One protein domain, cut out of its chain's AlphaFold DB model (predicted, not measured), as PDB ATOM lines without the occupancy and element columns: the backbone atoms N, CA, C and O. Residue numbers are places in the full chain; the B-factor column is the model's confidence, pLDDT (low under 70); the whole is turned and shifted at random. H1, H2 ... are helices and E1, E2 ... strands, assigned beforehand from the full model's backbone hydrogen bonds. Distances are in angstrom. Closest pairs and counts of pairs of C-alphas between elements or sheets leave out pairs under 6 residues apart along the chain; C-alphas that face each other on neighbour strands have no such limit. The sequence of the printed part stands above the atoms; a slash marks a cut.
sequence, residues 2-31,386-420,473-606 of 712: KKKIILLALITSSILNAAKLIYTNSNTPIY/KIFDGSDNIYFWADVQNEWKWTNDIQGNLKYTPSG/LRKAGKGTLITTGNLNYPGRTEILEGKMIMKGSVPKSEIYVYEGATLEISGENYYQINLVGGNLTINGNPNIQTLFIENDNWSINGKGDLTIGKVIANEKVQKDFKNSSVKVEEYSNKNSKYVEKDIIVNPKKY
ATOM      1  N   LYS A   2      73.207 195.200 107.061       26.84
ATOM      2  CA  LYS A   2      73.980 196.396 107.447       26.84
ATOM      3  C   LYS A   2      74.669 196.077 108.778       26.84
ATOM      4  O   LYS A   2      73.977 195.963 109.786       26.84
ATOM      5  N   LYS A   3      75.994 195.874 108.776       29.27
ATOM      6  CA  LYS A   3      76.794 195.742 110.008       29.27
ATOM      7  C   LYS A   3      76.709 197.079 110.758       29.27
ATOM      8  O   LYS A   3      77.146 198.103 110.235       29.27
ATOM      9  N   LYS A   4      76.046 197.081 111.917       31.53
ATOM     10  CA  LYS A   4      75.855 198.263 112.767       31.53
ATOM     11  C   LYS A   4      77.168 198.621 113.469       31.53
ATOM     12  O   LYS A   4      77.856 197.749 113.983       31.53
ATOM     13  N   ILE A   5      77.471 199.915 113.470       34.06
ATOM     14  CA  ILE A   5      78.519 200.573 114.255       34.06
ATOM     15  C   ILE A   5      78.109 200.487 115.731       34.06
ATOM     16  O   ILE A   5      76.995 200.893 116.063       34.06
ATOM     17  N   ILE A   6      78.971 199.952 116.599       36.56
ATOM     18  CA  ILE A   6      78.764 199.973 118.052       36.56
ATOM     19  C   ILE A   6      79.480 201.213 118.594       36.56
ATOM     20  O   ILE A   6      80.703 201.291 118.562       36.56
ATOM     21  N   LEU A   7      78.693 202.192 119.043       31.80
ATOM     22  CA  LEU A   7      79.136 203.351 119.812       31.80
ATOM     23  C   LEU A   7      78.754 203.066 121.272       31.80
ATOM     24  O   LEU A   7      77.569 203.103 121.600       31.80
ATOM     25  N   LEU A   8      79.720 202.722 122.129       38.72
ATOM     26  CA  LEU A   8      79.469 202.565 123.563       38.72
ATOM     27  C   LEU A   8      79.758 203.901 124.257       38.72
ATOM     28  O   LEU A   8      80.909 204.295 124.419       38.72
ATOM     29  N   ALA A   9      78.697 204.604 124.638       39.94
ATOM     30  CA  ALA A   9      78.745 205.736 125.550       39.94
ATOM     31  C   ALA A   9      77.730 205.471 126.659       39.94
ATOM     32  O   ALA A   9      76.550 205.303 126.360       39.94
ATOM     33  N   LEU A  10      78.166 205.441 127.920       37.78
ATOM     34  CA  LEU A  10      77.271 205.555 129.071       37.78
ATOM     35  C   LEU A  10      78.025 206.137 130.270       37.78
ATOM     36  O   LEU A  10      78.918 205.520 130.839       37.78
ATOM     37  N   ILE A  11      77.632 207.363 130.608       42.50
ATOM     38  CA  ILE A  11      78.026 208.128 131.788       42.50
ATOM     39  C   ILE A  11      77.117 207.693 132.942       42.50
ATOM     40  O   ILE A  11      75.898 207.756 132.800       42.50
ATOM     41  N   THR A  12      77.684 207.284 134.079       32.78
ATOM     42  CA  THR A  12      77.210 207.619 135.441       32.78
ATOM     43  C   THR A  12      78.222 207.148 136.494       32.78
ATOM     44  O   THR A  12      78.890 206.130 136.351       32.78
ATOM     45  N   SER A  13      78.379 207.981 137.517       37.28
ATOM     46  CA  SER A  13      79.508 208.119 138.436       37.28
ATOM     47  C   SER A  13      79.687 207.013 139.482       37.28
ATOM     48  O   SER A  13      78.787 206.755 140.278       37.28
ATOM     49  N   SER A  14      80.926 206.535 139.613       32.12
ATOM     50  CA  SER A  14      81.579 206.306 140.910       32.12
ATOM     51  C   SER A  14      83.029 206.794 140.777       32.12
ATOM     52  O   SER A  14      83.768 206.333 139.912       32.12
ATOM     53  N   ILE A  15      83.402 207.831 141.535       39.88
ATOM     54  CA  ILE A  15      84.716 208.486 141.431       39.88
ATOM     55  C   ILE A  15      85.747 207.606 142.147       39.88
ATOM     56  O   ILE A  15      86.029 207.785 143.329       39.88
ATOM     57  N   LEU A  16      86.300 206.634 141.428       50.69
ATOM     58  CA  LEU A  16      87.701 206.261 141.597       50.69
ATOM     59  C   LEU A  16      88.484 207.297 140.783       50.69
ATOM     60  O   LEU A  16      88.277 207.398 139.576       50.69
ATOM     61  N   ASN A  17      89.280 208.143 141.444       63.12
ATOM     62  CA  ASN A  17      90.084 209.153 140.753       63.12
ATOM     63  C   ASN A  17      91.031 208.438 139.780       63.12
ATOM     64  O   ASN A  17      91.888 207.676 140.219       63.12
ATOM     65  N   ALA A  18      90.837 208.655 138.478       81.81
ATOM     66  CA  ALA A  18      91.745 208.170 137.450       81.81
ATOM     67  C   ALA A  18      93.111 208.857 137.588       81.81
ATOM     68  O   ALA A  18      93.184 210.006 138.030       81.81
ATOM     69  N   ALA A  19      94.181 208.158 137.207       88.88
ATOM     70  CA  ALA A  19      95.521 208.718 137.269       88.88
ATOM     71  C   ALA A  19      95.648 209.889 136.284       88.88
ATOM     72  O   ALA A  19      95.256 209.789 135.113       88.88
ATOM     73  N   LYS A  20      96.240 210.995 136.740       92.81
ATOM     74  CA  LYS A  20      96.411 212.214 135.932       92.81
ATOM     75  C   LYS A  20      97.749 212.912 136.156       92.81
ATOM     76  O   LYS A  20      98.479 212.642 137.108       92.81
ATOM     77  N   LEU A  21      98.060 213.855 135.272       96.31
ATOM     78  CA  LEU A  21      99.187 214.770 135.433       96.31
ATOM     79  C   LEU A  21      98.797 215.942 136.344       96.31
ATOM     80  O   LEU A  21      97.819 216.646 136.087       96.31
ATOM     81  N   ILE A  22      99.587 216.185 137.389       96.56
ATOM     82  CA  ILE A  22      99.370 217.263 138.357       96.56
ATOM     83  C   ILE A  22     100.631 218.113 138.472       96.56
ATOM     84  O   ILE A  22     101.703 217.627 138.829       96.56
ATOM     85  N   TYR A  23     100.490 219.418 138.250       96.88
ATOM     86  CA  TYR A  23     101.540 220.382 138.564       96.88
ATOM     87  C   TYR A  23     101.377 220.910 139.986       96.88
ATOM     88  O   TYR A  23     100.283 221.298 140.392       96.88
ATOM     89  N   THR A  24     102.475 220.967 140.737       97.12
ATOM     90  CA  THR A  24     102.478 221.436 142.128       97.12
ATOM     91  C   THR A  24     103.614 222.415 142.405       97.12
ATOM     92  O   THR A  24     104.651 222.396 141.747       97.12
ATOM     93  N   ASN A  25     103.430 223.273 143.409       95.12
ATOM     94  CA  ASN A  25     104.509 224.083 143.981       95.12
ATOM     95  C   ASN A  25     105.126 223.433 145.234       95.12
ATOM     96  O   ASN A  25     106.136 223.932 145.727       95.12
ATOM     97  N   SER A  26     104.533 222.349 145.741       94.50
ATOM     98  CA  SER A  26     105.000 221.623 146.925       94.50
ATOM     99  C   SER A  26     106.244 220.788 146.631       94.50
ATOM    100  O   SER A  26     106.529 220.456 145.476       94.50
ATOM    101  N   ASN A  27     106.970 220.402 147.683       95.06
ATOM    102  CA  ASN A  27     108.077 219.460 147.548       95.06
ATOM    103  C   ASN A  27     107.578 218.114 147.000       95.06
ATOM    104  O   ASN A  27     106.489 217.650 147.337       95.06
ATOM    105  N   THR A  28     108.401 217.492 146.167       96.00
ATOM    106  CA  THR A  28     108.147 216.212 145.489       96.00
ATOM    107  C   THR A  28     109.290 215.242 145.803       96.00
ATOM    108  O   THR A  28     110.398 215.708 146.093       96.00
ATOM    109  N   PRO A  29     109.076 213.914 145.737       94.81
ATOM    110  CA  PRO A  29     110.071 212.909 146.126       94.81
ATOM    111  C   PRO A  29     111.438 213.077 145.455       94.81
ATOM    112  O   PRO A  29     111.533 213.411 144.276       94.81
ATOM    113  N   ILE A  30     112.519 212.847 146.196       95.62
ATOM    114  CA  ILE A  30     113.888 212.948 145.680       95.62
ATOM    115  C   ILE A  30     114.344 211.562 145.232       95.62
ATOM    116  O   ILE A  30     114.499 210.676 146.062       95.62
ATOM    117  N   TYR A  31     114.554 211.392 143.929       92.44
ATOM    118  CA  TYR A  31     115.066 210.142 143.360       92.44
ATOM    119  C   TYR A  31     116.598 210.008 143.425       92.44
ATOM    120  O   TYR A  31     117.096 208.983 143.872       92.44
ATOM    121  N   LYS A 386     109.889 215.493 135.543       97.69
ATOM    122  CA  LYS A 386     109.422 215.146 134.194       97.69
ATOM    123  C   LYS A 386     110.137 213.925 133.638       97.69
ATOM    124  O   LYS A 386     109.508 213.155 132.917       97.69
ATOM    125  N   ILE A 387     111.419 213.751 133.956       97.81
ATOM    126  CA  ILE A 387     112.228 212.656 133.412       97.81
ATOM    127  C   ILE A 387     112.276 211.427 134.322       97.81
ATOM    128  O   ILE A 387     112.535 210.347 133.810       97.81
ATOM    129  N   PHE A 388     112.016 211.570 135.626       97.38
ATOM    130  CA  PHE A 388     112.034 210.464 136.588       97.38
ATOM    131  C   PHE A 388     110.628 210.028 137.006       97.38
ATOM    132  O   PHE A 388     109.698 210.837 137.070       97.38
ATOM    133  N   ASP A 389     110.487 208.750 137.345       92.62
ATOM    134  CA  ASP A 389     109.294 208.177 137.982       92.62
ATOM    135  C   ASP A 389     109.587 207.486 139.328       92.62
ATOM    136  O   ASP A 389     108.668 207.002 139.982       92.62
ATOM    137  N   GLY A 390     110.854 207.456 139.757       88.81
ATOM    138  CA  GLY A 390     111.286 206.750 140.967       88.81
ATOM    139  C   GLY A 390     111.473 205.244 140.800       88.81
ATOM    140  O   GLY A 390     111.599 204.541 141.800       88.81
ATOM    141  N   SER A 391     111.500 204.759 139.560       90.88
ATOM    142  CA  SER A 391     111.841 203.392 139.182       90.88
ATOM    143  C   SER A 391     113.016 203.385 138.192       90.88
ATOM    144  O   SER A 391     113.740 204.374 138.053       90.88
ATOM    145  N   ASP A 392     113.205 202.273 137.485       93.69
ATOM    146  CA  ASP A 392     114.235 202.136 136.458       93.69
ATOM    147  C   ASP A 392     113.831 202.782 135.117       93.69
ATOM    148  O   ASP A 392     114.551 202.618 134.137       93.69
ATOM    149  N   ASN A 393     112.700 203.491 134.997       96.69
ATOM    150  CA  ASN A 393     112.363 204.210 133.760       96.69
ATOM    151  C   ASN A 393     112.904 205.643 133.760       96.69
ATOM    152  O   ASN A 393     112.980 206.319 134.786       96.69
ATOM    153  N   ILE A 394     113.218 206.143 132.564       98.38
ATOM    154  CA  ILE A 394     113.554 207.551 132.355       98.38
ATOM    155  C   ILE A 394     112.904 208.085 131.080       98.38
ATOM    156  O   ILE A 394     112.851 207.382 130.075       98.38
ATOM    157  N   TYR A 395     112.413 209.324 131.086       98.75
ATOM    158  CA  TYR A 395     111.468 209.776 130.062       98.75
ATOM    159  C   TYR A 395     111.934 210.971 129.242       98.75
ATOM    160  O   TYR A 395     112.289 212.026 129.767       98.75
ATOM    161  N   PHE A 396     111.799 210.858 127.921       98.69
ATOM    162  CA  PHE A 396     111.759 212.028 127.054       98.69
ATOM    163  C   PHE A 396     110.420 212.759 127.249       98.69
ATOM    164  O   PHE A 396     109.362 212.186 126.997       98.69
ATOM    165  N   TRP A 397     110.453 214.031 127.658       98.06
ATOM    166  CA  TRP A 397     109.252 214.840 127.912       98.06
ATOM    167  C   TRP A 397     108.752 215.590 126.662       98.06
ATOM    168  O   TRP A 397     109.123 216.734 126.407       98.06
ATOM    169  N   ALA A 398     107.901 214.973 125.851       98.06
ATOM    170  CA  ALA A 398     107.316 215.604 124.670       98.06
ATOM    171  C   ALA A 398     106.129 216.517 125.036       98.06
ATOM    172  O   ALA A 398     104.981 216.076 125.038       98.06
ATOM    173  N   ASP A 399     106.408 217.791 125.318       95.88
ATOM    174  CA  ASP A 399     105.400 218.831 125.573       95.88
ATOM    175  C   ASP A 399     104.857 219.428 124.265       95.88
ATOM    176  O   ASP A 399     105.337 220.447 123.757       95.88
ATOM    177  N   VAL A 400     103.880 218.750 123.666       96.81
ATOM    178  CA  VAL A 400     103.377 219.117 122.339       96.81
ATOM    179  C   VAL A 400     102.249 220.126 122.466       96.81
ATOM    180  O   VAL A 400     101.160 219.806 122.938       96.81
ATOM    181  N   GLN A 401     102.496 221.343 121.986       91.31
ATOM    182  CA  GLN A 401     101.523 222.436 122.051       91.31
ATOM    183  C   GLN A 401     100.482 222.369 120.925       91.31
ATOM    184  O   GLN A 401      99.290 222.485 121.188       91.31
ATOM    185  N   ASN A 402     100.925 222.121 119.685       92.25
ATOM    186  CA  ASN A 402     100.062 222.073 118.497       92.25
ATOM    187  C   ASN A 402     100.078 220.678 117.863       92.25
ATOM    188  O   ASN A 402      99.266 219.823 118.205       92.25
ATOM    189  N   GLU A 403     101.029 220.423 116.968       97.38
ATOM    190  CA  GLU A 403     101.221 219.124 116.336       97.38
ATOM    191  C   GLU A 403     102.711 218.882 116.107       97.38
ATOM    192  O   GLU A 403     103.398 219.741 115.553       97.38
ATOM    193  N   TRP A 404     103.204 217.712 116.508       98.25
ATOM    194  CA  TRP A 404     104.512 217.200 116.102       98.25
ATOM    195  C   TRP A 404     104.313 215.912 115.312       98.25
ATOM    196  O   TRP A 404     103.529 215.051 115.709       98.25
ATOM    197  N   LYS A 405     105.064 215.748 114.221       98.50
ATOM    198  CA  LYS A 405     105.089 214.511 113.438       98.50
ATOM    199  C   LYS A 405     106.495 213.927 113.416       98.50
ATOM    200  O   LYS A 405     107.409 214.544 112.868       98.50
ATOM    201  N   TRP A 406     106.639 212.734 113.978       98.75
ATOM    202  CA  TRP A 406     107.850 211.926 113.944       98.75
ATOM    203  C   TRP A 406     107.658 210.744 113.000       98.75
ATOM    204  O   TRP A 406     106.658 210.029 113.067       98.75
ATOM    205  N   THR A 407     108.601 210.544 112.090       98.75
ATOM    206  CA  THR A 407     108.511 209.500 111.062       98.75
ATOM    207  C   THR A 407     109.657 208.507 111.099       98.75
ATOM    208  O   THR A 407     109.609 207.523 110.370       98.75
ATOM    209  N   ASN A 408     110.667 208.743 111.936       98.81
ATOM    210  CA  ASN A 408     111.713 207.761 112.189       98.81
ATOM    211  C   ASN A 408     111.172 206.594 113.017       98.81
ATOM    212  O   ASN A 408     110.302 206.784 113.870       98.81
ATOM    213  N   ASP A 409     111.756 205.415 112.818       98.69
ATOM    214  CA  ASP A 409     111.757 204.393 113.860       98.69
ATOM    215  C   ASP A 409     112.550 204.918 115.060       98.69
ATOM    216  O   ASP A 409     113.630 205.494 114.895       98.69
ATOM    217  N   ILE A 410     112.021 204.708 116.263       98.81
ATOM    218  CA  ILE A 410     112.599 205.229 117.500       98.81
ATOM    219  C   ILE A 410     113.116 204.066 118.337       98.81
ATOM    220  O   ILE A 410     112.343 203.239 118.821       98.81
ATOM    221  N   GLN A 411     114.431 204.013 118.512       98.38
ATOM    222  CA  GLN A 411     115.128 203.009 119.315       98.38
ATOM    223  C   GLN A 411     115.294 203.459 120.778       98.38
ATOM    224  O   GLN A 411     114.916 204.572 121.146       98.38
ATOM    225  N   GLY A 412     115.838 202.581 121.624       97.75
ATOM    226  CA  GLY A 412     116.258 202.913 122.989       97.75
ATOM    227  C   GLY A 412     117.710 203.392 123.045       97.75
ATOM    228  O   GLY A 412     118.164 204.158 122.198       97.75
ATOM    229  N   ASN A 413     118.451 202.922 124.043       98.50
ATOM    230  CA  ASN A 413     119.886 203.175 124.152       98.50
ATOM    231  C   ASN A 413     120.686 202.585 122.983       98.50
ATOM    232  O   ASN A 413     120.184 201.762 122.221       98.50
ATOM    233  N   LEU A 414     121.949 203.001 122.881       98.56
ATOM    234  CA  LEU A 414     122.896 202.454 121.915       98.56
ATOM    235  C   LEU A 414     123.074 200.959 122.160       98.56
ATOM    236  O   LEU A 414     123.374 200.541 123.285       98.56
ATOM    237  N   LYS A 415     122.897 200.166 121.104       97.38
ATOM    238  CA  LYS A 415     122.898 198.705 121.186       97.38
ATOM    239  C   LYS A 415     124.243 198.137 121.635       97.38
ATOM    240  O   LYS A 415     124.283 197.112 122.312       97.38
ATOM    241  N   TYR A 416     125.348 198.778 121.256       96.88
ATOM    242  CA  TYR A 416     126.689 198.257 121.509       96.88
ATOM    243  C   TYR A 416     127.473 199.143 122.469       96.88
ATOM    244  O   TYR A 416     127.591 200.350 122.274       96.88
ATOM    245  N   THR A 417     128.059 198.519 123.486       96.06
ATOM    246  CA  THR A 417     128.959 199.171 124.441       96.06
ATOM    247  C   THR A 417     130.406 199.015 123.967       96.06
ATOM    248  O   THR A 417     130.850 197.877 123.790       96.06
ATOM    249  N   PRO A 418     131.161 200.112 123.762       94.06
ATOM    250  CA  PRO A 418     132.586 200.034 123.466       94.06
ATOM    251  C   PRO A 418     133.330 199.292 124.581       94.06
ATOM    252  O   PRO A 418     133.069 199.515 125.763       94.06
ATOM    253  N   SER A 419     134.271 198.423 124.217       89.75
ATOM    254  CA  SER A 419     135.084 197.666 125.174       89.75
ATOM    255  C   SER A 419     136.568 197.996 125.035       89.75
ATOM    256  O   SER A 419     137.015 198.508 124.005       89.75
ATOM    257  N   GLY A 420     137.334 197.716 126.090       93.31
ATOM    258  CA  GLY A 420     138.786 197.867 126.097       93.31
ATOM    259  C   GLY A 420     139.277 199.315 126.088       93.31
ATOM    260  O   GLY A 420     138.645 200.233 126.621       93.31
ATOM    261  N   LEU A 473     108.895 207.425 126.889       98.81
ATOM    262  CA  LEU A 473     108.312 208.662 126.366       98.81
ATOM    263  C   LEU A 473     107.184 209.139 127.271       98.81
ATOM    264  O   LEU A 473     106.257 208.385 127.527       98.81
ATOM    265  N   ARG A 474     107.211 210.410 127.671       98.62
ATOM    266  CA  ARG A 474     106.061 211.114 128.247       98.62
ATOM    267  C   ARG A 474     105.533 212.114 127.237       98.62
ATOM    268  O   ARG A 474     106.213 213.084 126.916       98.62
ATOM    269  N   LYS A 475     104.326 211.892 126.732       98.31
ATOM    270  CA  LYS A 475     103.601 212.842 125.891       98.31
ATOM    271  C   LYS A 475     102.712 213.713 126.778       98.31
ATOM    272  O   LYS A 475     101.736 213.231 127.339       98.31
ATOM    273  N   ALA A 476     103.032 214.999 126.850       96.88
ATOM    274  CA  ALA A 476     102.266 216.020 127.559       96.88
ATOM    275  C   ALA A 476     101.844 217.152 126.608       96.88
ATOM    276  O   ALA A 476     102.146 217.118 125.407       96.88
ATOM    277  N   GLY A 477     101.121 218.141 127.132       95.81
ATOM    278  CA  GLY A 477     100.603 219.254 126.344       95.81
ATOM    279  C   GLY A 477      99.373 218.871 125.515       95.81
ATOM    280  O   GLY A 477      99.176 217.720 125.117       95.81
ATOM    281  N   LYS A 478      98.519 219.859 125.241       95.75
ATOM    282  CA  LYS A 478      97.193 219.650 124.629       95.75
ATOM    283  C   LYS A 478      97.236 219.250 123.150       95.75
ATOM    284  O   LYS A 478      96.223 218.812 122.611       95.75
ATOM    285  N   GLY A 479      98.384 219.404 122.496       97.50
ATOM    286  CA  GLY A 479      98.577 219.107 121.084       97.50
ATOM    287  C   GLY A 479      98.664 217.615 120.758       97.50
ATOM    288  O   GLY A 479      98.599 216.741 121.632       97.50
ATOM    289  N   THR A 480      98.853 217.331 119.469       98.62
ATOM    290  CA  THR A 480      98.904 215.975 118.909       98.62
ATOM    291  C   THR A 480     100.331 215.550 118.571       98.62
ATOM    292  O   THR A 480     101.014 216.217 117.799       98.62
ATOM    293  N   LEU A 481     100.779 214.407 119.091       98.81
ATOM    294  CA  LEU A 481     102.007 213.754 118.628       98.81
ATOM    295  C   LEU A 481     101.669 212.626 117.656       98.81
ATOM    296  O   LEU A 481     101.002 211.670 118.035       98.81
ATOM    297  N   ILE A 482     102.152 212.712 116.421       98.81
ATOM    298  CA  ILE A 482     101.966 211.694 115.388       98.81
ATOM    299  C   ILE A 482     103.281 210.944 115.197       98.81
ATOM    300  O   ILE A 482     104.299 211.558 114.897       98.81
ATOM    301  N   THR A 483     103.250 209.620 115.306       98.75
ATOM    302  CA  THR A 483     104.386 208.735 115.022       98.75
ATOM    303  C   THR A 483     104.037 207.809 113.861       98.75
ATOM    304  O   THR A 483     102.932 207.260 113.819       98.75
ATOM    305  N   THR A 484     104.930 207.667 112.879       98.50
ATOM    306  CA  THR A 484     104.733 206.722 111.760       98.50
ATOM    307  C   THR A 484     105.744 205.590 111.707       98.50
ATOM    308  O   THR A 484     105.428 204.561 111.124       98.50
ATOM    309  N   GLY A 485     106.928 205.773 112.292       98.38
ATOM    310  CA  GLY A 485     107.874 204.683 112.513       98.38
ATOM    311  C   GLY A 485     107.518 203.867 113.754       98.38
ATOM    312  O   GLY A 485     106.675 204.263 114.562       98.38
ATOM    313  N   ASN A 486     108.174 202.722 113.896       98.62
ATOM    314  CA  ASN A 486     108.025 201.817 115.029       98.62
ATOM    315  C   ASN A 486     108.667 202.397 116.298       98.62
ATOM    316  O   ASN A 486     109.733 203.014 116.242       98.62
ATOM    317  N   LEU A 487     108.054 202.152 117.457       98.62
ATOM    318  CA  LEU A 487     108.588 202.537 118.768       98.62
ATOM    319  C   LEU A 487     109.187 201.303 119.458       98.62
ATOM    320  O   LEU A 487     108.465 200.456 119.979       98.62
ATOM    321  N   ASN A 488     110.516 201.195 119.440       98.00
ATOM    322  CA  ASN A 488     111.267 199.987 119.802       98.00
ATOM    323  C   ASN A 488     112.047 200.095 121.124       98.00
ATOM    324  O   ASN A 488     112.802 199.181 121.463       98.00
ATOM    325  N   TYR A 489     111.906 201.200 121.857       98.00
ATOM    326  CA  TYR A 489     112.525 201.373 123.171       98.00
ATOM    327  C   TYR A 489     111.804 200.546 124.257       98.00
ATOM    328  O   TYR A 489     110.625 200.226 124.097       98.00
ATOM    329  N   PRO A 490     112.502 200.171 125.348       95.88
ATOM    330  CA  PRO A 490     111.962 199.262 126.363       95.88
ATOM    331  C   PRO A 490     111.218 199.954 127.516       95.88
ATOM    332  O   PRO A 490     110.513 199.276 128.257       95.88
ATOM    333  N   GLY A 491     111.418 201.259 127.734       97.50
ATOM    334  CA  GLY A 491     110.730 202.006 128.792       97.50
ATOM    335  C   GLY A 491     109.307 202.386 128.391       97.50
ATOM    336  O   GLY A 491     108.962 202.375 127.212       97.50
ATOM    337  N   ARG A 492     108.486 202.751 129.377       97.25
ATOM    338  CA  ARG A 492     107.057 203.041 129.183       97.25
ATOM    339  C   ARG A 492     106.800 204.218 128.239       97.25
ATOM    340  O   ARG A 492     107.551 205.197 128.196       97.25
ATOM    341  N   THR A 493     105.673 204.158 127.539       98.69
ATOM    342  CA  THR A 493     105.091 205.291 126.818       98.69
ATOM    343  C   THR A 493     103.886 205.817 127.589       98.69
ATOM    344  O   THR A 493     102.823 205.210 127.575       98.69
ATOM    345  N   GLU A 494     104.024 206.962 128.242       98.56
ATOM    346  CA  GLU A 494     102.973 207.603 129.027       98.56
ATOM    347  C   GLU A 494     102.358 208.766 128.249       98.56
ATOM    348  O   GLU A 494     103.030 209.737 127.899       98.56
ATOM    349  N   ILE A 495     101.063 208.678 127.971       98.56
ATOM    350  CA  ILE A 495     100.288 209.720 127.307       98.56
ATOM    351  C   ILE A 495      99.492 210.420 128.397       98.56
ATOM    352  O   ILE A 495      98.471 209.918 128.861       98.56
ATOM    353  N   LEU A 496     100.032 211.554 128.828       98.06
ATOM    354  CA  LEU A 496      99.588 212.300 129.998       98.06
ATOM    355  C   LEU A 496      98.498 213.312 129.648       98.06
ATOM    356  O   LEU A 496      97.575 213.517 130.422       98.06
ATOM    357  N   GLU A 497      98.606 213.946 128.476       96.75
ATOM    358  CA  GLU A 497      97.658 214.950 127.991       96.75
ATOM    359  C   GLU A 497      97.589 214.976 126.455       96.75
ATOM    360  O   GLU A 497      98.541 214.621 125.740       96.75
ATOM    361  N   GLY A 498      96.465 215.482 125.940       96.88
ATOM    362  CA  GLY A 498      96.264 215.712 124.512       96.88
ATOM    363  C   GLY A 498      96.105 214.409 123.735       96.88
ATOM    364  O   GLY A 498      95.530 213.438 124.228       96.88
ATOM    365  N   LYS A 499      96.594 214.387 122.491       98.06
ATOM    366  CA  LYS A 499      96.435 213.236 121.594       98.06
ATOM    367  C   LYS A 499      97.783 212.648 121.180       98.06
ATOM    368  O   LYS A 499      98.726 213.380 120.879       98.06
ATOM    369  N   MET A 500      97.865 211.327 121.100       98.62
ATOM    370  CA  MET A 500      98.956 210.627 120.427       98.62
ATOM    371  C   MET A 500      98.394 209.708 119.345       98.62
ATOM    372  O   MET A 500      97.459 208.958 119.599       98.62
ATOM    373  N   ILE A 501      98.952 209.778 118.138       98.50
ATOM    374  CA  ILE A 501      98.609 208.915 117.006       98.50
ATOM    375  C   ILE A 501      99.818 208.032 116.703       98.50
ATOM    376  O   ILE A 501     100.886 208.540 116.355       98.50
ATOM    377  N   MET A 502      99.658 206.718 116.815       98.50
ATOM    378  CA  MET A 502     100.686 205.721 116.533       98.50
ATOM    379  C   MET A 502     100.315 204.927 115.287       98.50
ATOM    380  O   MET A 502      99.450 204.055 115.332       98.50
ATOM    381  N   LYS A 503     100.973 205.233 114.167       97.62
ATOM    382  CA  LYS A 503     100.792 204.488 112.913       97.62
ATOM    383  C   LYS A 503     101.800 203.355 112.734       97.62
ATOM    384  O   LYS A 503     101.523 202.443 111.968       97.62
ATOM    385  N   GLY A 504     102.943 203.424 113.414       97.00
ATOM    386  CA  GLY A 504     103.895 202.318 113.513       97.00
ATOM    387  C   GLY A 504     103.552 201.366 114.662       97.00
ATOM    388  O   GLY A 504     102.698 201.664 115.500       97.00
ATOM    389  N   SER A 505     104.234 200.223 114.697       97.56
ATOM    390  CA  SER A 505     104.101 199.211 115.751       97.56
ATOM    391  C   SER A 505     104.848 199.609 117.027       97.56
ATOM    392  O   SER A 505     105.841 200.339 116.989       97.56
ATOM    393  N   VAL A 506     104.404 199.073 118.165       98.31
ATOM    394  CA  VAL A 506     105.024 199.243 119.487       98.31
ATOM    395  C   VAL A 506     105.232 197.862 120.123       98.31
ATOM    396  O   VAL A 506     104.437 197.429 120.959       98.31
ATOM    397  N   PRO A 507     106.268 197.115 119.700       96.50
ATOM    398  CA  PRO A 507     106.416 195.701 120.051       96.50
ATOM    399  C   PRO A 507     107.002 195.435 121.446       96.50
ATOM    400  O   PRO A 507     107.071 194.276 121.842       96.50
ATOM    401  N   LYS A 508     107.478 196.462 122.168       94.88
ATOM    402  CA  LYS A 508     108.219 196.283 123.436       94.88
ATOM    403  C   LYS A 508     107.803 197.212 124.579       94.88
ATOM    404  O   LYS A 508     108.030 196.865 125.730       94.88
ATOM    405  N   SER A 509     107.253 198.385 124.272       96.75
ATOM    406  CA  SER A 509     106.884 199.384 125.280       96.75
ATOM    407  C   SER A 509     105.456 199.156 125.776       96.75
ATOM    408  O   SER A 509     104.538 198.943 124.980       96.75
ATOM    409  N   GLU A 510     105.269 199.231 127.092       97.12
ATOM    410  CA  GLU A 510     103.947 199.375 127.699       97.12
ATOM    411  C   GLU A 510     103.432 200.799 127.465       97.12
ATOM    412  O   GLU A 510     104.103 201.782 127.796       97.12
ATOM    413  N   ILE A 511     102.217 200.922 126.937       98.38
ATOM    414  CA  ILE A 511     101.585 202.217 126.686       98.38
ATOM    415  C   ILE A 511     100.575 202.503 127.793       98.38
ATOM    416  O   ILE A 511      99.715 201.675 128.067       98.38
ATOM    417  N   TYR A 512     100.649 203.679 128.405       96.88
ATOM    418  CA  TYR A 512      99.745 204.143 129.453       96.88
ATOM    419  C   TYR A 512      99.001 205.389 128.993       96.88
ATOM    420  O   TYR A 512      99.621 206.359 128.560       96.88
ATOM    421  N   VAL A 513      97.672 205.372 129.089       96.19
ATOM    422  CA  VAL A 513      96.810 206.483 128.665       96.19
ATOM    423  C   VAL A 513      96.072 207.039 129.881       96.19
ATOM    424  O   VAL A 513      95.156 206.399 130.404       96.19
ATOM    425  N   TYR A 514      96.501 208.219 130.327       94.69
ATOM    426  CA  TYR A 514      96.022 208.893 131.537       94.69
ATOM    427  C   TYR A 514      94.736 209.690 131.289       94.69
ATOM    428  O   TYR A 514      94.321 209.904 130.144       94.69
ATOM    429  N   GLU A 515      94.093 210.133 132.370       91.44
ATOM    430  CA  GLU A 515      92.916 211.001 132.305       91.44
ATOM    431  C   GLU A 515      93.173 212.240 131.428       91.44
ATOM    432  O   GLU A 515      94.196 212.911 131.541       91.44
ATOM    433  N   GLY A 516      92.231 212.555 130.534       89.06
ATOM    434  CA  GLY A 516      92.338 213.700 129.622       89.06
ATOM    435  C   GLY A 516      93.202 213.460 128.376       89.06
ATOM    436  O   GLY A 516      93.268 214.336 127.508       89.06
ATOM    437  N   ALA A 517      93.817 212.281 128.238       94.88
ATOM    438  CA  ALA A 517      94.569 211.886 127.053       94.88
ATOM    439  C   ALA A 517      93.771 210.977 126.101       94.88
ATOM    440  O   ALA A 517      92.832 210.271 126.480       94.88
ATOM    441  N   THR A 518      94.163 210.984 124.825       95.06
ATOM    442  CA  THR A 518      93.636 210.083 123.792       95.06
ATOM    443  C   THR A 518      94.770 209.438 123.007       95.06
ATOM    444  O   THR A 518      95.635 210.128 122.466       95.06
ATOM    445  N   LEU A 519      94.722 208.117 122.883       97.06
ATOM    446  CA  LEU A 519      95.570 207.337 121.995       97.06
ATOM    447  C   LEU A 519      94.774 206.918 120.753       97.06
ATOM    448  O   LEU A 519      93.664 206.409 120.861       97.06
ATOM    449  N   GLU A 520      95.348 207.103 119.573       95.88
ATOM    450  CA  GLU A 520      94.865 206.537 118.315       95.88
ATOM    451  C   GLU A 520      95.927 205.598 117.743       95.88
ATOM    452  O   GLU A 520      97.080 205.998 117.591       95.88
ATOM    453  N   ILE A 521      95.544 204.367 117.408       95.12
ATOM    454  CA  ILE A 521      96.456 203.351 116.873       95.12
ATOM    455  C   ILE A 521      96.033 202.872 115.487       95.12
ATOM    456  O   ILE A 521      94.842 202.763 115.196       95.12
ATOM    457  N   SER A 522      97.017 202.573 114.640       92.50
ATOM    458  CA  SER A 522      96.798 201.939 113.333       92.50
ATOM    459  C   SER A 522      97.961 201.066 112.846       92.50
ATOM    460  O   SER A 522      97.972 200.679 111.680       92.50
ATOM    461  N   GLY A 523      98.976 200.841 113.683       91.06
ATOM    462  CA  GLY A 523     100.103 199.955 113.395       91.06
ATOM    463  C   GLY A 523      99.720 198.482 113.499       91.06
ATOM    464  O   GLY A 523      98.593 198.145 113.847       91.06
ATOM    465  N   GLU A 524     100.657 197.589 113.199       93.38
ATOM    466  CA  GLU A 524     100.365 196.153 113.148       93.38
ATOM    467  C   GLU A 524     100.349 195.509 114.535       93.38
ATOM    468  O   GLU A 524      99.457 194.718 114.823       93.38
ATOM    469  N   ASN A 525     101.320 195.843 115.395       95.38
ATOM    470  CA  ASN A 525     101.545 195.134 116.657       95.38
ATOM    471  C   ASN A 525     101.707 196.086 117.847       95.38
ATOM    472  O   ASN A 525     102.511 197.022 117.792       95.38
ATOM    473  N   TYR A 526     101.012 195.786 118.945       97.12
ATOM    474  CA  TYR A 526     101.094 196.502 120.221       97.12
ATOM    475  C   TYR A 526     101.297 195.514 121.370       97.12
ATOM    476  O   TYR A 526     100.467 194.632 121.591       97.12
ATOM    477  N   TYR A 527     102.400 195.677 122.104       97.19
ATOM    478  CA  TYR A 527     102.756 194.820 123.236       97.19
ATOM    479  C   TYR A 527     101.726 194.908 124.365       97.19
ATOM    480  O   TYR A 527     101.072 193.924 124.702       97.19
ATOM    481  N   GLN A 528     101.521 196.099 124.923       96.69
ATOM    482  CA  GLN A 528     100.536 196.293 125.978       96.69
ATOM    483  C   GLN A 528      99.995 197.718 125.961       96.69
ATOM    484  O   GLN A 528     100.761 198.676 125.846       96.69
ATOM    485  N   ILE A 529      98.677 197.852 126.106       96.06
ATOM    486  CA  ILE A 529      97.996 199.139 126.269       96.06
ATOM    487  C   ILE A 529      97.255 199.130 127.606       96.06
ATOM    488  O   ILE A 529      96.482 198.218 127.886       96.06
ATOM    489  N   ASN A 530      97.476 200.160 128.413       94.25
ATOM    490  CA  ASN A 530      96.906 200.356 129.737       94.25
ATOM    491  C   ASN A 530      96.070 201.645 129.735       94.25
ATOM    492  O   ASN A 530      96.610 202.748 129.624       94.25
ATOM    493  N   LEU A 531      94.747 201.516 129.847       92.69
ATOM    494  CA  LEU A 531      93.825 202.648 129.968       92.69
ATOM    495  C   LEU A 531      93.582 202.945 131.451       92.69
ATOM    496  O   LEU A 531      92.804 202.252 132.107       92.69
ATOM    497  N   VAL A 532      94.249 203.984 131.958       91.25
ATOM    498  CA  VAL A 532      94.249 204.399 133.379       91.25
ATOM    499  C   VAL A 532      93.474 205.704 133.600       91.25
ATOM    500  O   VAL A 532      93.716 206.469 134.529       91.25
ATOM    501  N   GLY A 533      92.532 205.980 132.693       87.56
ATOM    502  CA  GLY A 533      91.713 207.196 132.665       87.56
ATOM    503  C   GLY A 533      91.490 207.768 131.266       87.56
ATOM    504  O   GLY A 533      90.561 208.549 131.067       87.56
ATOM    505  N   GLY A 534      92.337 207.402 130.303       89.88
ATOM    506  CA  GLY A 534      92.298 207.929 128.940       89.88
ATOM    507  C   GLY A 534      91.485 207.105 127.942       89.88
ATOM    508  O   GLY A 534      90.962 206.034 128.246       89.88
ATOM    509  N   ASN A 535      91.405 207.614 126.709       89.75
ATOM    510  CA  ASN A 535      90.618 207.019 125.621       89.75
ATOM    511  C   ASN A 535      91.488 206.338 124.556       89.75
ATOM    512  O   ASN A 535      92.595 206.799 124.267       89.75
ATOM    513  N   LEU A 536      90.946 205.301 123.906       91.19
ATOM    514  CA  LEU A 536      91.596 204.568 122.817       91.19
ATOM    515  C   LEU A 536      90.739 204.571 121.544       91.19
ATOM    516  O   LEU A 536      89.587 204.153 121.532       91.19
ATOM    517  N   THR A 537      91.320 204.994 120.429       89.38
ATOM    518  CA  THR A 537      90.739 204.859 119.087       89.38
ATOM    519  C   THR A 537      91.560 203.862 118.280       89.38
ATOM    520  O   THR A 537      92.785 203.955 118.249       89.38
ATOM    521  N   ILE A 538      90.893 202.916 117.620       88.31
ATOM    522  CA  ILE A 538      91.544 201.827 116.889       88.31
ATOM    523  C   ILE A 538      91.153 201.904 115.419       88.31
ATOM    524  O   ILE A 538      89.996 201.711 115.054       88.31
ATOM    525  N   ASN A 539      92.129 202.136 114.552       85.25
ATOM    526  CA  ASN A 539      91.932 202.149 113.111       85.25
ATOM    527  C   ASN A 539      92.545 200.890 112.486       85.25
ATOM    528  O   ASN A 539      93.713 200.586 112.709       85.25
ATOM    529  N   GLY A 540      91.768 200.178 111.665       83.31
ATOM    530  CA  GLY A 540      92.196 198.914 111.056       83.31
ATOM    531  C   GLY A 540      92.080 197.722 112.013       83.31
ATOM    532  O   GLY A 540      91.224 197.721 112.896       83.31
ATOM    533  N   ASN A 541      92.935 196.716 111.815       87.12
ATOM    534  CA  ASN A 541      92.922 195.451 112.562       87.12
ATOM    535  C   ASN A 541      94.286 195.185 113.241       87.12
ATOM    536  O   ASN A 541      94.968 194.235 112.857       87.12
ATOM    537  N   PRO A 542      94.730 196.026 114.195       89.69
ATOM    538  CA  PRO A 542      95.977 195.774 114.915       89.69
ATOM    539  C   PRO A 542      95.892 194.502 115.767       89.69
ATOM    540  O   PRO A 542      94.826 194.152 116.276       89.69
ATOM    541  N   ASN A 543      97.036 193.861 115.987       91.44
ATOM    542  CA  ASN A 543      97.215 192.869 117.036       91.44
ATOM    543  C   ASN A 543      97.605 193.580 118.340       91.44
ATOM    544  O   ASN A 543      98.640 194.251 118.409       91.44
ATOM    545  N   ILE A 544      96.773 193.436 119.372       95.06
ATOM    546  CA  ILE A 544      97.071 193.912 120.726       95.06
ATOM    547  C   ILE A 544      97.303 192.681 121.598       95.06
ATOM    548  O   ILE A 544      96.364 191.920 121.834       95.06
ATOM    549  N   GLN A 545      98.523 192.481 122.104       97.06
ATOM    550  CA  GLN A 545      98.797 191.298 122.927       97.06
ATOM    551  C   GLN A 545      98.083 191.400 124.276       97.06
ATOM    552  O   GLN A 545      97.404 190.459 124.674       97.06
ATOM    553  N   THR A 546      98.179 192.550 124.954       96.31
ATOM    554  CA  THR A 546      97.482 192.795 126.227       96.31
ATOM    555  C   THR A 546      96.793 194.160 126.251       96.31
ATOM    556  O   THR A 546      97.407 195.186 125.955       96.31
ATOM    557  N   LEU A 547      95.520 194.185 126.656       94.12
ATOM    558  CA  LEU A 547      94.758 195.399 126.949       94.12
ATOM    559  C   LEU A 547      94.313 195.394 128.417       94.12
ATOM    560  O   LEU A 547      93.498 194.565 128.825       94.12
ATOM    561  N   PHE A 548      94.831 196.335 129.199       92.88
ATOM    562  CA  PHE A 548      94.415 196.589 130.574       92.88
ATOM    563  C   PHE A 548      93.482 197.802 130.638       92.88
ATOM    564  O   PHE A 548      93.768 198.846 130.047       92.88
ATOM    565  N   ILE A 549      92.375 197.670 131.371       90.00
ATOM    566  CA  ILE A 549      91.388 198.735 131.568       90.00
ATOM    567  C   ILE A 549      91.120 198.879 133.062       90.00
ATOM    568  O   ILE A 549      90.553 197.987 133.702       90.00
ATOM    569  N   GLU A 550      91.523 200.020 133.617       86.50
ATOM    570  CA  GLU A 550      91.397 200.285 135.046       86.50
ATOM    571  C   GLU A 550      89.951 200.598 135.444       86.50
ATOM    572  O   GLU A 550      89.444 200.042 136.422       86.50
ATOM    573  N   ASN A 551      89.271 201.445 134.669       77.69
ATOM    574  CA  ASN A 551      87.969 202.015 135.013       77.69
ATOM    575  C   ASN A 551      86.859 201.599 134.038       77.69
ATOM    576  O   ASN A 551      87.102 201.306 132.873       77.69
ATOM    577  N   ASP A 552      85.612 201.644 134.511       70.06
ATOM    578  CA  ASP A 552      84.414 201.321 133.716       70.06
ATOM    579  C   ASP A 552      84.176 202.288 132.549       70.06
ATOM    580  O   ASP A 552      83.458 201.954 131.609       70.06
ATOM    581  N   ASN A 553      84.763 203.486 132.613       62.78
ATOM    582  CA  ASN A 553      84.638 204.512 131.588       62.78
ATOM    583  C   ASN A 553      85.744 204.341 130.549       62.78
ATOM    584  O   ASN A 553      86.844 204.869 130.706       62.78
ATOM    585  N   TRP A 554      85.438 203.620 129.479       64.38
ATOM    586  CA  TRP A 554      86.328 203.443 128.339       64.38
ATOM    587  C   TRP A 554      85.520 203.460 127.039       64.38
ATOM    588  O   TRP A 554      84.322 203.178 127.022       64.38
ATOM    589  N   SER A 555      86.176 203.805 125.934       61.41
ATOM    590  CA  SER A 555      85.595 203.712 124.595       61.41
ATOM    591  C   SER A 555      86.634 203.157 123.627       61.41
ATOM    592  O   SER A 555      87.811 203.505 123.714       61.41
ATOM    593  N   ILE A 556      86.195 202.267 122.732       63.66
ATOM    594  CA  ILE A 556      86.958 201.803 121.573       63.66
ATOM    595  C   ILE A 556      86.114 202.091 120.341       63.66
ATOM    596  O   ILE A 556      85.027 201.542 120.175       63.66
ATOM    597  N   ASN A 557      86.638 202.930 119.456       63.00
ATOM    598  CA  ASN A 557      86.055 203.161 118.142       63.00
ATOM    599  C   ASN A 557      86.905 202.419 117.112       63.00
ATOM    600  O   ASN A 557      88.031 202.843 116.864       63.00
ATOM    601  N   GLY A 558      86.384 201.329 116.540       56.62
ATOM    602  CA  GLY A 558      87.076 200.540 115.517       56.62
ATOM    603  C   GLY A 558      86.129 199.840 114.542       56.62
ATOM    604  O   GLY A 558      84.966 199.582 114.851       56.62
ATOM    605  N   LYS A 559      86.616 199.576 113.325       50.75
ATOM    606  CA  LYS A 559      85.882 198.895 112.246       50.75
ATOM    607  C   LYS A 559      86.681 197.667 111.792       50.75
ATOM    608  O   LYS A 559      87.625 197.844 111.031       50.75
ATOM    609  N   GLY A 560      86.288 196.456 112.195       59.59
ATOM    610  CA  GLY A 560      86.872 195.216 111.660       59.59
ATOM    611  C   GLY A 560      86.964 194.046 112.646       59.59
ATOM    612  O   GLY A 560      86.385 194.101 113.732       59.59
ATOM    613  N   ASP A 561      87.682 192.997 112.235       68.56
ATOM    614  CA  ASP A 561      87.934 191.759 112.990       68.56
ATOM    615  C   ASP A 561      89.136 191.959 113.941       68.56
ATOM    616  O   ASP A 561      90.217 191.398 113.757       68.56
ATOM    617  N   LEU A 562      88.974 192.835 114.938       82.06
ATOM    618  CA  LEU A 562      89.998 193.121 115.949       82.06
ATOM    619  C   LEU A 562      90.293 191.869 116.790       82.06
ATOM    620  O   LEU A 562      89.363 191.249 117.308       82.06
ATOM    621  N   THR A 563      91.578 191.539 116.962       84.00
ATOM    622  CA  THR A 563      92.033 190.458 117.850       84.00
ATOM    623  C   THR A 563      92.850 191.027 119.005       84.00
ATOM    624  O   THR A 563      93.805 191.775 118.794       84.00
ATOM    625  N   ILE A 564      92.474 190.652 120.225       92.25
ATOM    626  CA  ILE A 564      93.189 190.978 121.458       92.25
ATOM    627  C   ILE A 564      93.606 189.662 122.116       92.25
ATOM    628  O   ILE A 564      92.751 188.820 122.389       92.25
ATOM    629  N   GLY A 565      94.898 189.490 122.392       95.56
ATOM    630  CA  GLY A 565      95.401 188.294 123.073       95.56
ATOM    631  C   GLY A 565      94.794 188.168 124.470       95.56
ATOM    632  O   GLY A 565      94.119 187.193 124.782       95.56
ATOM    633  N   LYS A 566      94.940 189.205 125.298       96.38
ATOM    634  CA  LYS A 566      94.443 189.212 126.676       96.38
ATOM    635  C   LYS A 566      93.776 190.525 127.068       96.38
ATOM    636  O   LYS A 566      94.356 191.594 126.889       96.38
ATOM    637  N   VAL A 567      92.593 190.444 127.680       93.62
ATOM    638  CA  VAL A 567      91.924 191.581 128.336       93.62
ATOM    639  C   VAL A 567      91.998 191.433 129.856       93.62
ATOM    640  O   VAL A 567      91.558 190.429 130.423       93.62
ATOM    641  N   ILE A 568      92.528 192.458 130.523       92.62
ATOM    642  CA  ILE A 568      92.600 192.559 131.983       92.62
ATOM    643  C   ILE A 568      91.687 193.701 132.437       92.62
ATOM    644  O   ILE A 568      91.997 194.872 132.227       92.62
ATOM    645  N   ALA A 569      90.547 193.372 133.041       90.69
ATOM    646  CA  ALA A 569      89.553 194.357 133.475       90.69
ATOM    647  C   ALA A 569      88.647 193.778 134.573       90.69
ATOM    648  O   ALA A 569      88.812 192.627 134.977       90.69
ATOM    649  N   ASN A 570      87.675 194.546 135.071       89.31
ATOM    650  CA  ASN A 570      86.636 193.980 135.936       89.31
ATOM    651  C   ASN A 570      85.606 193.154 135.140       89.31
ATOM    652  O   ASN A 570      85.547 193.208 133.911       89.31
ATOM    653  N   GLU A 571      84.772 192.399 135.853       89.31
ATOM    654  CA  GLU A 571      83.795 191.485 135.249       89.31
ATOM    655  C   GLU A 571      82.820 192.182 134.294       89.31
ATOM    656  O   GLU A 571      82.455 191.617 133.261       89.31
ATOM    657  N   LYS A 572      82.424 193.420 134.612       88.19
ATOM    658  CA  LYS A 572      81.520 194.221 133.781       88.19
ATOM    659  C   LYS A 572      82.143 194.516 132.416       88.19
ATOM    660  O   LYS A 572      81.556 194.159 131.401       88.19
ATOM    661  N   VAL A 573      83.359 195.059 132.391       87.75
ATOM    662  CA  VAL A 573      84.081 195.353 131.146       87.75
ATOM    663  C   VAL A 573      84.364 194.075 130.351       87.75
ATOM    664  O   VAL A 573      84.184 194.044 129.136       87.75
ATOM    665  N   GLN A 574      84.744 192.978 131.015       89.44
ATOM    666  CA  GLN A 574      84.932 191.692 130.335       89.44
ATOM    667  C   GLN A 574      83.637 191.196 129.668       89.44
ATOM    668  O   GLN A 574      83.681 190.666 128.556       89.44
ATOM    669  N   LYS A 575      82.481 191.368 130.323       88.38
ATOM    670  CA  LYS A 575      81.168 191.030 129.757       88.38
ATOM    671  C   LYS A 575      80.854 191.878 128.522       88.38
ATOM    672  O   LYS A 575      80.340 191.331 127.547       88.38
ATOM    673  N   ASP A 576      81.212 193.160 128.529       86.50
ATOM    674  CA  ASP A 576      81.043 194.043 127.368       86.50
ATOM    675  C   ASP A 576      81.863 193.555 126.163       86.50
ATOM    676  O   ASP A 576      81.331 193.467 125.057       86.50
ATOM    677  N   PHE A 577      83.117 193.129 126.371       86.44
ATOM    678  CA  PHE A 577      83.930 192.527 125.305       86.44
ATOM    679  C   PHE A 577      83.347 191.212 124.780       86.44
ATOM    680  O   PHE A 577      83.309 191.022 123.565       86.44
ATOM    681  N   LYS A 578      82.861 190.323 125.657       86.44
ATOM    682  CA  LYS A 578      82.239 189.045 125.251       86.44
ATOM    683  C   LYS A 578      80.980 189.241 124.402       86.44
ATOM    684  O   LYS A 578      80.663 188.394 123.575       86.44
ATOM    685  N   ASN A 579      80.280 190.355 124.602       85.50
ATOM    686  CA  ASN A 579      79.098 190.735 123.828       85.50
ATOM    687  C   ASN A 579      79.437 191.554 122.568       85.50
ATOM    688  O   ASN A 579      78.536 191.930 121.816       85.50
ATOM    689  N   SER A 580      80.716 191.866 122.347       82.12
ATOM    690  CA  SER A 580      81.191 192.639 121.202       82.12
ATOM    691  C   SER A 580      81.613 191.734 120.037       82.12
ATOM    692  O   SER A 580      81.703 190.517 120.166       82.12
ATOM    693  N   SER A 581      81.907 192.333 118.881       78.94
ATOM    694  CA  SER A 581      82.489 191.624 117.733       78.94
ATOM    695  C   SER A 581      84.012 191.455 117.815       78.94
ATOM    696  O   SER A 581      84.615 190.983 116.855       78.94
ATOM    697  N   VAL A 582      84.649 191.895 118.903       83.88
ATOM    698  CA  VAL A 582      86.102 191.799 119.097       83.88
ATOM    699  C   VAL A 582      86.460 190.383 119.532       83.88
ATOM    700  O   VAL A 582      85.895 189.864 120.494       83.88
ATOM    701  N   LYS A 583      87.429 189.760 118.856       87.31
ATOM    702  CA  LYS A 583      87.951 188.452 119.253       87.31
ATOM    703  C   LYS A 583      88.944 188.641 120.398       87.31
ATOM    704  O   LYS A 583      89.967 189.296 120.221       87.31
ATOM    705  N   VAL A 584      88.654 188.050 121.551       91.56
ATOM    706  CA  VAL A 584      89.550 188.042 122.714       91.56
ATOM    707  C   VAL A 584      89.933 186.601 123.038       91.56
ATOM    708  O   VAL A 584      89.046 185.751 123.123       91.56
ATOM    709  N   GLU A 585      91.227 186.317 123.189       95.12
ATOM    710  CA  GLU A 585      91.714 184.949 123.436       95.12
ATOM    711  C   GLU A 585      91.687 184.586 124.930       95.12
ATOM    712  O   GLU A 585      91.288 183.478 125.288       95.12
ATOM    713  N   GLU A 586      92.026 185.531 125.811       96.56
ATOM    714  CA  GLU A 586      92.068 185.338 127.262       96.56
ATOM    715  C   GLU A 586      91.455 186.529 128.025       96.56
ATOM    716  O   GLU A 586      91.636 187.695 127.667       96.56
ATOM    717  N   TYR A 587      90.770 186.244 129.137       94.56
ATOM    718  CA  TYR A 587      90.290 187.252 130.086       94.56
ATOM    719  C   TYR A 587      90.885 187.023 131.473       94.56
ATOM    720  O   TYR A 587      91.026 185.885 131.915       94.56
ATOM    721  N   SER A 588      91.164 188.106 132.199       92.81
ATOM    722  CA  SER A 588      91.551 188.031 133.612       92.81
ATOM    723  C   SER A 588      91.047 189.229 134.418       92.81
ATOM    724  O   SER A 588      90.891 190.334 133.892       92.81
ATOM    725  N   ASN A 589      90.797 189.005 135.709       88.12
ATOM    726  CA  ASN A 589      90.369 190.056 136.628       88.12
ATOM    727  C   ASN A 589      91.530 191.001 136.967       88.12
ATOM    728  O   ASN A 589      92.649 190.553 137.227       88.12
ATOM    729  N   LYS A 590      91.249 192.310 137.026       82.19
ATOM    730  CA  LYS A 590      92.210 193.292 137.548       82.19
ATOM    731  C   LYS A 590      92.527 193.015 139.026       82.19
ATOM    732  O   LYS A 590      91.638 192.650 139.794       82.19
ATOM    733  N   ASN A 591      93.778 193.220 139.432       71.56
ATOM    734  CA  ASN A 591      94.211 193.157 140.833       71.56
ATOM    735  C   ASN A 591      94.801 194.508 141.292       71.56
ATOM    736  O   ASN A 591      95.030 195.404 140.479       71.56
ATOM    737  N   SER A 592      95.054 194.666 142.595       59.84
ATOM    738  CA  SER A 592      95.574 195.913 143.187       59.84
ATOM    739  C   SER A 592      96.979 196.314 142.713       59.84
ATOM    740  O   SER A 592      97.402 197.436 142.972       59.84
ATOM    741  N   LYS A 593      97.694 195.438 141.993       59.56
ATOM    742  CA  LYS A 593      99.012 195.722 141.404       59.56
ATOM    743  C   LYS A 593      98.933 196.682 140.207       59.56
ATOM    744  O   LYS A 593      99.972 197.155 139.766       59.56
ATOM    745  N   TYR A 594      97.731 196.959 139.694       59.28
ATOM    746  CA  TYR A 594      97.507 197.766 138.489       59.28
ATOM    747  C   TYR A 594      96.900 199.159 138.744       59.28
ATOM    748  O   TYR A 594      96.418 199.779 137.801       59.28
ATOM    749  N   VAL A 595      96.876 199.642 139.991       74.00
ATOM    750  CA  VAL A 595      96.425 201.017 140.267       74.00
ATOM    751  C   VAL A 595      97.577 201.973 139.979       74.00
ATOM    752  O   VAL A 595      98.567 201.983 140.718       74.00
ATOM    753  N   GLU A 596      97.460 202.746 138.902       87.50
ATOM    754  CA  GLU A 596      98.462 203.754 138.556       87.50
ATOM    755  C   GLU A 596      98.286 205.022 139.397       87.50
ATOM    756  O   GLU A 596      97.200 205.349 139.878       87.50
ATOM    757  N   LYS A 597      99.396 205.723 139.627       89.62
ATOM    758  CA  LYS A 597      99.427 206.930 140.460       89.62
ATOM    759  C   LYS A 597      99.465 208.183 139.601       89.62
ATOM    760  O   LYS A 597      99.953 208.168 138.475       89.62
ATOM    761  N   ASP A 598      99.025 209.289 140.188       93.00
ATOM    762  CA  ASP A 598      99.202 210.606 139.589       93.00
ATOM    763  C   ASP A 598     100.683 210.901 139.321       93.00
ATOM    764  O   ASP A 598     101.555 210.662 140.164       93.00
ATOM    765  N   ILE A 599     100.955 211.500 138.162       95.38
ATOM    766  CA  ILE A 599     102.273 212.039 137.836       95.38
ATOM    767  C   ILE A 599     102.344 213.454 138.398       95.38
ATOM    768  O   ILE A 599     101.712 214.375 137.882       95.38
ATOM    769  N   ILE A 600     103.114 213.634 139.470       96.75
ATOM    770  CA  ILE A 600     103.239 214.920 140.164       96.75
ATOM    771  C   ILE A 600     104.532 215.615 139.732       96.75
ATOM    772  O   ILE A 600     105.628 215.127 140.002       96.75
ATOM    773  N   VAL A 601     104.409 216.788 139.110       97.94
ATOM    774  CA  VAL A 601     105.539 217.574 138.599       97.94
ATOM    775  C   VAL A 601     105.658 218.896 139.342       97.94
ATOM    776  O   VAL A 601     104.745 219.725 139.309       97.94
ATOM    777  N   ASN A 602     106.821 219.154 139.947       98.00
ATOM    778  CA  ASN A 602     107.179 220.499 140.376       98.00
ATOM    779  C   ASN A 602     107.995 221.215 139.276       98.00
ATOM    780  O   ASN A 602     109.152 220.861 139.029       98.00
ATOM    781  N   PRO A 603     107.454 222.272 138.636       97.25
ATOM    782  CA  PRO A 603     108.089 222.942 137.499       97.25
ATOM    783  C   PRO A 603     109.299 223.809 137.884       97.25
ATOM    784  O   PRO A 603     109.871 224.478 137.026       97.25
ATOM    785  N   LYS A 604     109.686 223.831 139.165       97.88
ATOM    786  CA  LYS A 604     110.848 224.561 139.686       97.88
ATOM    787  C   LYS A 604     111.981 223.633 140.119       97.88
ATOM    788  O   LYS A 604     113.045 224.124 140.487       97.88
ATOM    789  N   LYS A 605     111.776 222.316 140.126       98.06
ATOM    790  CA  LYS A 605     112.739 221.368 140.689       98.06
ATOM    791  C   LYS A 605     113.862 221.022 139.719       98.06
ATOM    792  O   LYS A 605     113.604 220.785 138.541       98.06
ATOM    793  N   TYR A 606     115.086 220.957 140.228       97.75
ATOM    794  CA  TYR A 606     116.278 220.536 139.490       97.75
ATOM    795  C   TYR A 606     117.304 219.897 140.432       97.75
ATOM    796  O   TYR A 606     117.293 220.162 141.636       97.75
TER     797      TYR A 606
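AT A GLANCE: This is residues 2 to 31, 386 to 420 and 473 to 606 of the 712 residues of the protein "Peptidase_S8 domain-containing protein" of Leptotrichia buccalis (strain ATCC 14201 / DSM 1135 / JCM 12969 / NCTC 10249 / C-1013-b) (UniProt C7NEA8). The chain winds in stacked turns, a solenoid whose turns lay strands into two sheets partly face to face: a long, twisted one, E2 E4 E6 E8 E10 E12 E13 E14, and a shorter one, E3 E5 E7 E9 E11. H1 packs over the long sheet near its E14 edge, the small strand pair E1 and E15 lies outside the stack toward its E2 end, and residues 414 to 420 stick out. The printed part has 199 residues, with one named helix and fifteen named strands in the order E1 to E13, H1, E14, E15; each sheet is parallel, and the class is mostly strand, though under half of the residues are in named elements. The whole is compact, with a radius of gyration of the C-alphas of 17.5 A, and spans 60 by 41 by 34 A.

HOW THE PARTS SIT: The large sheet runs E2, residues 393 to 399, E4, 473 to 476, E6, 493 to 495, E8, 506 to 513, E10, 525 to 531, E12, 543 to 549, E13, 563 to 569, and E14, 583 to 589. In it N 530 of E10 and O 511 of E8 are 2.7 A apart, within hydrogen-bond range. The other sheet runs E3, residues 403 to 406, E5, 480 to 483, E7, 498 to 502, E9, 517 to 521, and E11, 535 to 538; N 502 and O 520 are 2.8 A apart. The two form a sandwich, two sheets face to face, with facing parts 9.7 A centre to centre. H1, residues 571 to 578, is on the large sheet at a height over the sheet of 7.7 A, only just over E13 alone, with 5 of its 8 C-alphas falling on E13 and 2 on E14. Every O i to N i+4 pair in H1 is within hydrogen-bond range. E13, H1 and E14 form a strand-helix-strand unit, parallel neighbour strands with a helix between, its crossover right-handed. E1, residues 21 to 23, and E15, residues 599 to 601, are parallel neighbours, with N 22 and O 599 2.8 A apart.

IN THESE COORDINATES: E2 is 18.1 A long, from C-alpha 393 at (112.363, 204.210, 133.760). E8 is 14.3 A long and bends by 85 degrees at residue 509. E14 is 17.6 A long and ends with C-alpha 589 at (90.369, 190.056, 136.628); H1 is 10.4 A long.

THE WHOLE: The C-alphas farthest apart, of Lys 2 and Gly 420, are 67.5 A apart. Residues 32 to 385 and 421 to 472 are cut out, with C-alpha gaps of 11.9 A and 32.3 A. E12 to E13 is a long link. The pLDDT is under 70 in residues 2 to 17, 553 to 561 and 592 to 594.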